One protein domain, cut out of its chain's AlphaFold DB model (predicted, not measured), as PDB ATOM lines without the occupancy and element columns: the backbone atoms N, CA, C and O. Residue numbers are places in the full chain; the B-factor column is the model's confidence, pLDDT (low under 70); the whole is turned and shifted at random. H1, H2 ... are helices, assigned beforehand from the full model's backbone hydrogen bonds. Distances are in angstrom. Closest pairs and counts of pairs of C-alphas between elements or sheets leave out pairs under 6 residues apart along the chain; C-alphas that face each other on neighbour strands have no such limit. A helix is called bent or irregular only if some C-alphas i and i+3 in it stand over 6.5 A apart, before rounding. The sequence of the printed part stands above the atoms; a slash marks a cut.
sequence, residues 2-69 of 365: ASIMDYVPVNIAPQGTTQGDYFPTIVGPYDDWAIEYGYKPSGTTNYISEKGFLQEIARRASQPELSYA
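This is residues 2 to 69 of the 365 residues of the protein "Peptidase M43" of Okeania sp. SIO3B3 (UniProt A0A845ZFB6). With little regular structure, this is a helical hairpin, H1 and H2 side by side, and a long loop, residues 2 to 28, that runs out to Gly 16 and back. The outline is a rod, 56 by 20 by 17 A. The printed part has 68 residues, with two named helices, H1 then H2, and no named strand; it is all helix by class, with 27 residues in named elements. It is only just extended, close to loose, with a radius of gyration of the C-alphas of 16.8 A.

Start at H2, residues 47 to 62, which has a kink of 36 degrees near residue 54. It touches H1, residues 29 to 39, with residues 54 to 58 alone; the closest C-alphas, of Tyr 37 and Ile 57, are 6.1 A apart. The two form a hairpin, opposite ways at a shallow tilt of 4 degrees. Every O i to N i+4 pair is within hydrogen-bond range in H1, and 7 of 12 in H2.

Find C-alpha 47 at (223.997, 177.277, 202.410); H2 runs 24.2 A to C-alpha 62. It is irregular: C-alphas 59 and 62 are 7.3 A apart. H1 runs 15.2 A from C-alpha 29 at (223.588, 154.671, 190.234) to C-alpha 39.

The C-alphas farthest apart, of Gly 16 and Asn 46, are 57.1 A apart. The printed part has no cut, the link H1 to H2 is short, and no printed residue is under 70 in pLDDT.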
ATOM      1  N   ALA A   2     221.569 153.824 183.906       92.19
ATOM      2  CA  ALA A   2     222.112 154.780 184.873       92.19
ATOM      3  C   ALA A   2     221.017 155.363 185.781       92.19
ATOM      4  O   ALA A   2     221.246 155.508 186.978       92.19
ATOM      5  N   SER A   3     219.830 155.635 185.226       93.12
ATOM      6  CA  SER A   3     218.681 156.209 185.930       93.12
ATOM      7  C   SER A   3     217.361 155.589 185.463       93.12
ATOM      8  O   SER A   3     217.172 155.380 184.268       93.12
ATOM      9  N   ILE A   4     216.422 155.338 186.378       92.50
ATOM     10  CA  ILE A   4     215.042 154.939 186.032       92.50
ATOM     11  C   ILE A   4     214.209 156.083 185.438       92.50
ATOM     12  O   ILE A   4     213.095 155.845 184.975       92.50
ATOM     13  N   MET A   5     214.723 157.315 185.481       92.12
ATOM     14  CA  MET A   5     214.091 158.496 184.888       92.12
ATOM     15  C   MET A   5     214.386 158.632 183.389       92.12
ATOM     16  O   MET A   5     213.818 159.505 182.739       92.12
ATOM     17  N   ASP A   6     215.268 157.787 182.854       91.62
ATOM     18  CA  ASP A   6     215.586 157.719 181.433       91.62
ATOM     19  C   ASP A   6     214.411 157.135 180.621       91.62
ATOM     20  O   ASP A   6     213.589 156.358 181.117       91.62
ATOM     21  N   TYR A   7     214.346 157.474 179.337       92.12
ATOM     22  CA  TYR A   7     213.391 156.933 178.377       92.12
ATOM     23  C   TYR A   7     213.828 155.538 177.910       92.12
ATOM     24  O   TYR A   7     214.061 155.309 176.727       92.12
ATOM     25  N   VAL A   8     213.933 154.591 178.843       91.31
ATOM     26  CA  VAL A   8     214.471 153.245 178.596       91.31
ATOM     27  C   VAL A   8     213.550 152.436 177.662       91.31
ATOM     28  O   VAL A   8     212.350 152.313 177.939       91.31
ATOM     29  N   PRO A   9     214.063 151.850 176.561       92.12
ATOM     30  CA  PRO A   9     213.279 150.993 175.679       92.12
ATOM     31  C   PRO A   9     213.074 149.605 176.304       92.12
ATOM     32  O   PRO A   9     213.710 149.238 177.292       92.12
ATOM     33  N   VAL A  10     212.215 148.787 175.692       92.31
ATOM     34  CA  VAL A  10     212.120 147.369 176.068       92.31
ATOM     35  C   VAL A  10     213.456 146.687 175.780       92.31
ATOM     36  O   VAL A  10     213.950 146.742 174.654       92.31
ATOM     37  N   ASN A  11     214.022 146.007 176.774       93.44
ATOM     38  CA  ASN A  11     215.231 145.215 176.597       93.44
ATOM     39  C   ASN A  11     214.910 143.920 175.841       93.44
ATOM     40  O   ASN A  11     214.420 142.957 176.437       93.44
ATOM     41  N   ILE A  12     215.185 143.887 174.539       93.69
ATOM     42  CA  ILE A  12     215.051 142.683 173.716       93.69
ATOM     43  C   ILE A  12     216.442 142.127 173.443       93.69
ATOM     44  O   ILE A  12     217.255 142.759 172.762       93.69
ATOM     45  N   ALA A  13     216.721 140.943 173.988       94.19
ATOM     46  CA  ALA A  13     218.009 140.296 173.805       94.19
ATOM     47  C   ALA A  13     218.238 139.932 172.324       94.19
ATOM     48  O   ALA A  13     217.283 139.587 171.621       94.19
ATOM     49  N   PRO A  14     219.489 139.974 171.833       93.06
ATOM     50  CA  PRO A  14     219.815 139.469 170.505       93.06
ATOM     51  C   PRO A  14     219.464 137.984 170.380       93.06
ATOM     52  O   PRO A  14     219.528 137.227 171.355       93.06
ATOM     53  N   GLN A  15     219.157 137.537 169.165       88.38
ATOM     54  CA  GLN A  15     218.882 136.126 168.900       88.38
ATOM     55  C   GLN A  15     220.013 135.214 169.412       88.38
ATOM     56  O   GLN A  15     221.198 135.503 169.255       88.38
ATOM     57  N   GLY A  16     219.641 134.098 170.043       91.44
ATOM     58  CA  GLY A  16     220.596 133.155 170.637       91.44
ATOM     59  C   GLY A  16     221.130 133.574 172.012       91.44
ATOM     60  O   GLY A  16     221.833 132.792 172.648       91.44
ATOM     61  N   THR A  17     220.759 134.757 172.506       94.25
ATOM     62  CA  THR A  17     221.073 135.211 173.865       94.25
ATOM     63  C   THR A  17     219.896 134.928 174.797       94.25
ATOM     64  O   THR A  17     218.734 135.014 174.404       94.25
ATOM     65  N   THR A  18     220.183 134.574 176.053       95.94
ATOM     66  CA  THR A  18     219.128 134.424 177.066       95.94
ATOM     67  C   THR A  18     218.521 135.789 177.372       95.94
ATOM     68  O   THR A  18     219.245 136.735 177.675       95.94
ATOM     69  N   GLN A  19     217.194 135.883 177.302       96.50
ATOM     70  CA  GLN A  19     216.464 137.104 177.619       96.50
ATOM     71  C   GLN A  19     216.633 137.464 179.103       96.50
ATOM     72  O   GLN A  19     216.359 136.641 179.976       96.50
ATOM     73  N   GLY A  20     217.087 138.690 179.368       93.38
ATOM     74  CA  GLY A  20     217.115 139.276 180.709       93.38
ATOM     75  C   GLY A  20     215.810 139.996 181.053       93.38
ATOM     76  O   GLY A  20     214.802 139.843 180.360       93.38
ATOM     77  N   ASP A  21     215.839 140.830 182.090       94.12
ATOM     78  CA  ASP A  21     214.690 141.667 182.448       94.12
ATOM     79  C   ASP A  21     214.333 142.622 181.302       94.12
ATOM     80  O   ASP A  21     215.212 143.265 180.726       94.12
ATOM     81  N   TYR A  22     213.040 142.726 180.982       94.69
ATOM     82  CA  TYR A  22     212.539 143.604 179.916       94.69
ATOM     83  C   TYR A  22     212.635 145.091 180.265       94.69
ATOM     84  O   TYR A  22     212.741 145.923 179.369       94.69
ATOM     85  N   PHE A  23     212.596 145.413 181.558       94.12
ATOM     86  CA  PHE A  23     212.651 146.772 182.083       94.12
ATOM     87  C   PHE A  23     213.477 146.797 183.373       94.12
ATOM     88  O   PHE A  23     213.532 145.779 184.069       94.12
ATOM     89  N   PRO A  24     214.091 147.939 183.729       91.75
ATOM     90  CA  PRO A  24     214.782 148.092 185.005       91.75
ATOM     91  C   PRO A  24     213.850 147.804 186.186       91.75
ATOM     92  O   PRO A  24     212.723 148.295 186.236       91.75
ATOM     93  N   THR A  25     214.332 147.026 187.152       92.44
ATOM     94  CA  THR A  25     213.584 146.650 188.367       92.44
ATOM     95  C   THR A  25     214.116 147.326 189.633       92.44
ATOM     96  O   THR A  25     213.538 147.173 190.709       92.44
ATOM     97  N   ILE A  26     215.206 148.088 189.508       92.69
ATOM     98  CA  ILE A  26     215.891 148.798 190.589       92.69
ATOM     99  C   ILE A  26     216.241 150.222 190.146       92.69
ATOM    100  O   ILE A  26     216.364 150.481 188.948       92.69
ATOM    101  N   VAL A  27     216.429 151.119 191.118       94.75
ATOM    102  CA  VAL A  27     217.011 152.449 190.880       94.75
ATOM    103  C   VAL A  27     218.462 152.322 190.413       94.75
ATOM    104  O   VAL A  27     219.163 151.378 190.788       94.75
ATOM    105  N   GLY A  28     218.890 153.237 189.548       95.06
ATOM    106  CA  GLY A  28     220.231 153.232 188.981       95.06
ATOM    107  C   GLY A  28     221.234 154.072 189.788       95.06
ATOM    108  O   GLY A  28     220.842 154.877 190.634       95.06
ATOM    109  N   PRO A  29     222.547 153.931 189.517       96.62
ATOM    110  CA  PRO A  29     223.588 154.671 190.234       96.62
ATOM    111  C   PRO A  29     223.447 156.197 190.158       96.62
ATOM    112  O   PRO A  29     223.771 156.886 191.128       96.62
ATOM    113  N   TYR A  30     222.953 156.734 189.035       96.12
ATOM    114  CA  TYR A  30     222.672 158.164 188.904       96.12
ATOM    115  C   TYR A  30     221.536 158.598 189.830       96.12
ATOM    116  O   TYR A  30     221.649 159.647 190.460       96.12
ATOM    117  N   ASP A  31     220.474 157.792 189.955       97.12
ATOM    118  CA  ASP A  31     219.349 158.096 190.846       97.12
ATOM    119  C   ASP A  31     219.827 158.201 192.295       97.12
ATOM    120  O   ASP A  31     219.573 159.202 192.966       97.12
ATOM    121  N   ASP A  32     220.586 157.203 192.756       97.44
ATOM    122  CA  ASP A  32     221.156 157.187 194.105       97.44
ATOM    123  C   ASP A  32     222.058 158.402 194.350       97.44
ATOM    124  O   ASP A  32     221.999 159.029 195.409       97.44
ATOM    125  N   TRP A  33     222.877 158.772 193.364       97.50
ATOM    126  CA  TRP A  33     223.767 159.925 193.456       97.50
ATOM    127  C   TRP A  33     223.018 161.263 193.453       97.50
ATOM    128  O   TRP A  33     223.342 162.149 194.246       97.50
ATOM    129  N   ALA A  34     221.991 161.413 192.616       96.88
ATOM    130  CA  ALA A  34     221.150 162.605 192.578       96.88
ATOM    131  C   ALA A  34     220.360 162.771 193.886       96.88
ATOM    132  O   ALA A  34     220.265 163.879 194.423       96.88
ATOM    133  N   ILE A  35     219.853 161.668 194.447       97.12
ATOM    134  CA  ILE A  35     219.204 161.648 195.763       97.12
ATOM    135  C   ILE A  35     220.213 162.003 196.860       97.12
ATOM    136  O   ILE A  35     219.906 162.824 197.726       97.12
ATOM    137  N   GLU A  36     221.424 161.439 196.822       97.31
ATOM    138  CA  GLU A  36     222.491 161.778 197.768       97.31
ATOM    139  C   GLU A  36     222.796 163.281 197.733       97.31
ATOM    140  O   GLU A  36     222.835 163.927 198.780       97.31
ATOM    141  N   TYR A  37     222.960 163.848 196.536       96.00
ATOM    142  CA  TYR A  37     223.230 165.269 196.349       96.00
ATOM    143  C   TYR A  37     222.091 166.155 196.871       96.00
ATOM    144  O   TYR A  37     222.347 167.160 197.528       96.00
ATOM    145  N   GLY A  38     220.837 165.792 196.590       95.25
ATOM    146  CA  GLY A  38     219.673 166.608 196.939       95.25
ATOM    147  C   GLY A  38     219.210 166.495 198.393       95.25
ATOM    148  O   GLY A  38     218.605 167.437 198.902       95.25
ATOM    149  N   TYR A  39     219.462 165.363 199.063       96.00
ATOM    150  CA  TYR A  39     218.784 165.033 200.323       96.00
ATOM    151  C   TYR A  39     219.695 164.578 201.467       96.00
ATOM    152  O   TYR A  39     219.216 164.468 202.600       96.00
ATOM    153  N   LYS A  40     220.988 164.308 201.237       96.25
ATOM    154  CA  LYS A  40     221.880 163.882 202.325       96.25
ATOM    155  C   LYS A  40     222.126 165.048 203.293       96.25
ATOM    156  O   LYS A  40     222.662 166.073 202.873       96.25
ATOM    157  N   PRO A  41     221.806 164.909 204.596       93.69
ATOM    158  CA  PRO A  41     221.997 165.999 205.546       93.69
ATOM    159  C   PRO A  41     223.472 166.389 205.659       93.69
ATOM    160  O   PRO A  41     224.307 165.589 206.080       93.69
ATOM    161  N   SER A  42     223.783 167.642 205.334       93.00
ATOM    162  CA  SER A  42     225.132 168.210 205.439       93.00
ATOM    163  C   SER A  42     225.543 168.523 206.887       93.00
ATOM    164  O   SER A  42     226.717 168.757 207.170       93.00
ATOM    165  N   GLY A  43     224.579 168.540 207.818       92.75
ATOM    166  CA  GLY A  43     224.787 168.890 209.229       92.75
ATOM    167  C   GLY A  43     224.924 170.396 209.492       92.75
ATOM    168  O   GLY A  43     225.185 170.796 210.625       92.75
ATOM    169  N   THR A  44     224.732 171.237 208.471       89.00
ATOM    170  CA  THR A  44     224.768 172.705 208.554       89.00
ATOM    171  C   THR A  44     223.395 173.300 208.242       89.00
ATOM    172  O   THR A  44     222.617 172.738 207.481       89.00
ATOM    173  N   THR A  45     223.091 174.460 208.826       86.69
ATOM    174  CA  THR A  45     221.870 175.237 208.544       86.69
ATOM    175  C   THR A  45     222.116 176.407 207.583       86.69
ATOM    176  O   THR A  45     221.201 177.178 207.308       86.69
ATOM    177  N   ASN A  46     223.355 176.591 207.114       87.56
ATOM    178  CA  ASN A  46     223.767 177.684 206.233       87.56
ATOM    179  C   ASN A  46     224.256 177.148 204.878       87.56
ATOM    180  O   ASN A  46     225.216 176.372 204.832       87.56
ATOM    181  N   TYR A  47     223.663 177.650 203.790       85.25
ATOM    182  CA  TYR A  47     223.997 177.277 202.410       85.25
ATOM    183  C   TYR A  47     225.469 177.545 202.048       85.25
ATOM    184  O   TYR A  47     226.069 176.813 201.262       85.25
ATOM    185  N   ILE A  48     226.090 178.577 202.636       88.94
ATOM    186  CA  ILE A  48     227.501 178.906 202.370       88.94
ATOM    187  C   ILE A  48     228.408 177.770 202.855       88.94
ATOM    188  O   ILE A  48     229.341 177.374 202.157       88.94
ATOM    189  N   SER A  49     228.118 177.236 204.041       88.25
ATOM    190  CA  SER A  49     228.876 176.146 204.661       88.25
ATOM    191  C   SER A  49     228.588 174.790 204.007       88.25
ATOM    192  O   SER A  49     229.447 173.915 204.013       88.25
ATOM    193  N   GLU A  50     227.410 174.626 203.403       92.62
ATOM    194  CA  GLU A  50     226.999 173.405 202.701       92.62
ATOM    195  C   GLU A  50     227.682 173.231 201.337       92.62
ATOM    196  O   GLU A  50     227.896 172.109 200.877       92.62
ATOM    197  N   LYS A  51     228.100 174.332 200.704       92.00
ATOM    198  CA  LYS A  51     228.690 174.315 199.359       92.00
ATOM    199  C   LYS A  51     229.835 173.307 199.202       92.00
ATOM    200  O   LYS A  51     229.880 172.606 198.196       92.00
ATOM    201  N   GLY A  52     230.755 173.234 200.167       91.62
ATOM    202  CA  GLY A  52     231.893 172.308 200.103       91.62
ATOM    203  C   GLY A  52     231.471 170.838 200.182       91.62
ATOM    204  O   GLY A  52     232.019 170.002 199.471       91.62
ATOM    205  N   PHE A  53     230.452 170.542 200.989       93.81
ATOM    206  CA  PHE A  53     229.873 169.206 201.112       93.81
ATOM    207  C   PHE A  53     229.222 168.754 199.796       93.81
ATOM    208  O   PHE A  53     229.552 167.687 199.281       93.81
ATOM    209  N   LEU A  54     228.383 169.607 199.196       94.06
ATOM    210  CA  LEU A  54     227.760 169.329 197.896       94.06
ATOM    211  C   LEU A  54     228.797 169.188 196.778       94.06
ATOM    212  O   LEU A  54     228.649 168.348 195.894       94.06
ATOM    213  N   GLN A  55     229.867 169.985 196.813       91.75
ATOM    214  CA  GLN A  55     230.955 169.883 195.840       91.75
ATOM    215  C   GLN A  55     231.678 168.534 195.896       91.75
ATOM    216  O   GLN A  55     232.056 168.033 194.839       91.75
ATOM    217  N   GLU A  56     231.842 167.931 197.076       91.81
ATOM    218  CA  GLU A  56     232.454 166.599 197.176       91.81
ATOM    219  C   GLU A  56     231.557 165.518 196.565       91.81
ATOM    220  O   GLU A  56     232.050 164.661 195.835       91.81
ATOM    221  N   ILE A  57     230.236 165.599 196.770       94.25
ATOM    222  CA  ILE A  57     229.283 164.689 196.115       94.25
ATOM    223  C   ILE A  57     229.324 164.898 194.593       94.25
ATOM    224  O   ILE A  57     229.493 163.937 193.840       94.25
ATOM    225  N   ALA A  58     229.253 166.154 194.135       91.62
ATOM    226  CA  ALA A  58     229.279 166.509 192.714       91.62
ATOM    227  C   ALA A  58     230.580 166.101 192.003       91.62
ATOM    228  O   ALA A  58     230.596 165.926 190.786       91.62
ATOM    229  N   ARG A  59     231.685 165.921 192.740       89.88
ATOM    230  CA  ARG A  59     232.984 165.523 192.180       89.88
ATOM    231  C   ARG A  59     232.938 164.162 191.478       89.88
ATOM    232  O   ARG A  59     233.766 163.909 190.610       89.88
ATOM    233  N   ARG A  60     231.966 163.316 191.827       90.62
ATOM    234  CA  ARG A  60     231.740 162.005 191.206       90.62
ATOM    235  C   ARG A  60     231.137 162.076 189.801       90.62
ATOM    236  O   ARG A  60     231.148 161.056 189.135       90.62
ATOM    237  N   ALA A  61     230.678 163.239 189.327       88.62
ATOM    238  CA  ALA A  61     229.977 163.393 188.043       88.62
ATOM    239  C   ALA A  61     230.720 162.848 186.804       88.62
ATOM    240  O   ALA A  61     230.095 162.640 185.774       88.62
ATOM    241  N   SER A  62     232.037 162.633 186.887       85.56
ATOM    242  CA  SER A  62     232.841 162.029 185.814       85.56
ATOM    243  C   SER A  62     232.801 160.494 185.779       85.56
ATOM    244  O   SER A  62     233.402 159.878 184.900       85.56
ATOM    245  N   GLN A  63     232.129 159.854 186.739       89.81
ATOM    246  CA  GLN A  63     231.900 158.409 186.752       89.81
ATOM    247  C   GLN A  63     230.928 158.029 185.617       89.81
ATOM    248  O   GLN A  63     229.835 158.594 185.569       89.81
ATOM    249  N   PRO A  64     231.274 157.079 184.723       89.00
ATOM    250  CA  PRO A  64     230.412 156.691 183.599       89.00
ATOM    251  C   PRO A  64     229.012 156.216 184.013       89.00
ATOM    252  O   PRO A  64     228.033 156.440 183.313       89.00
ATOM    253  N   GLU A  65     228.886 155.574 185.172       91.81
ATOM    254  CA  GLU A  65     227.602 155.128 185.716       91.81
ATOM    255  C   GLU A  65     226.694 156.279 186.189       91.81
ATOM    256  O   GLU A  65     225.512 156.054 186.444       91.81
ATOM    257  N   LEU A  66     227.239 157.498 186.292       92.62
ATOM    258  CA  LEU A  66     226.542 158.733 186.661       92.62
ATOM    259  C   LEU A  66     226.355 159.675 185.460       92.62
ATOM    260  O   LEU A  66     226.066 160.859 185.645       92.62
ATOM    261  N   SER A  67     226.553 159.183 184.234       89.25
ATOM    262  CA  SER A  67     226.322 159.975 183.030       89.25
ATOM    263  C   SER A  67     224.870 160.444 182.940       89.25
ATOM    264  O   SER A  67     223.935 159.696 183.218       89.25
ATOM    265  N   TYR A  68     224.703 161.703 182.540       89.38
ATOM    266  CA  TYR A  68     223.411 162.348 182.351       89.38
ATOM    267  C   TYR A  68     223.522 163.426 181.283       89.38
ATOM    268  O   TYR A  68     224.452 164.239 181.308       89.38
ATOM    269  N   ALA A  69     222.528 163.463 180.406       90.94
ATOM    270  CA  ALA A  69     222.287 164.554 179.483       90.94
ATOM    271  C   ALA A  69     220.817 164.985 179.614       90.94
ATOM    272  O   ALA A  69     219.944 164.123 179.723       90.94
TER     273      ALA A  69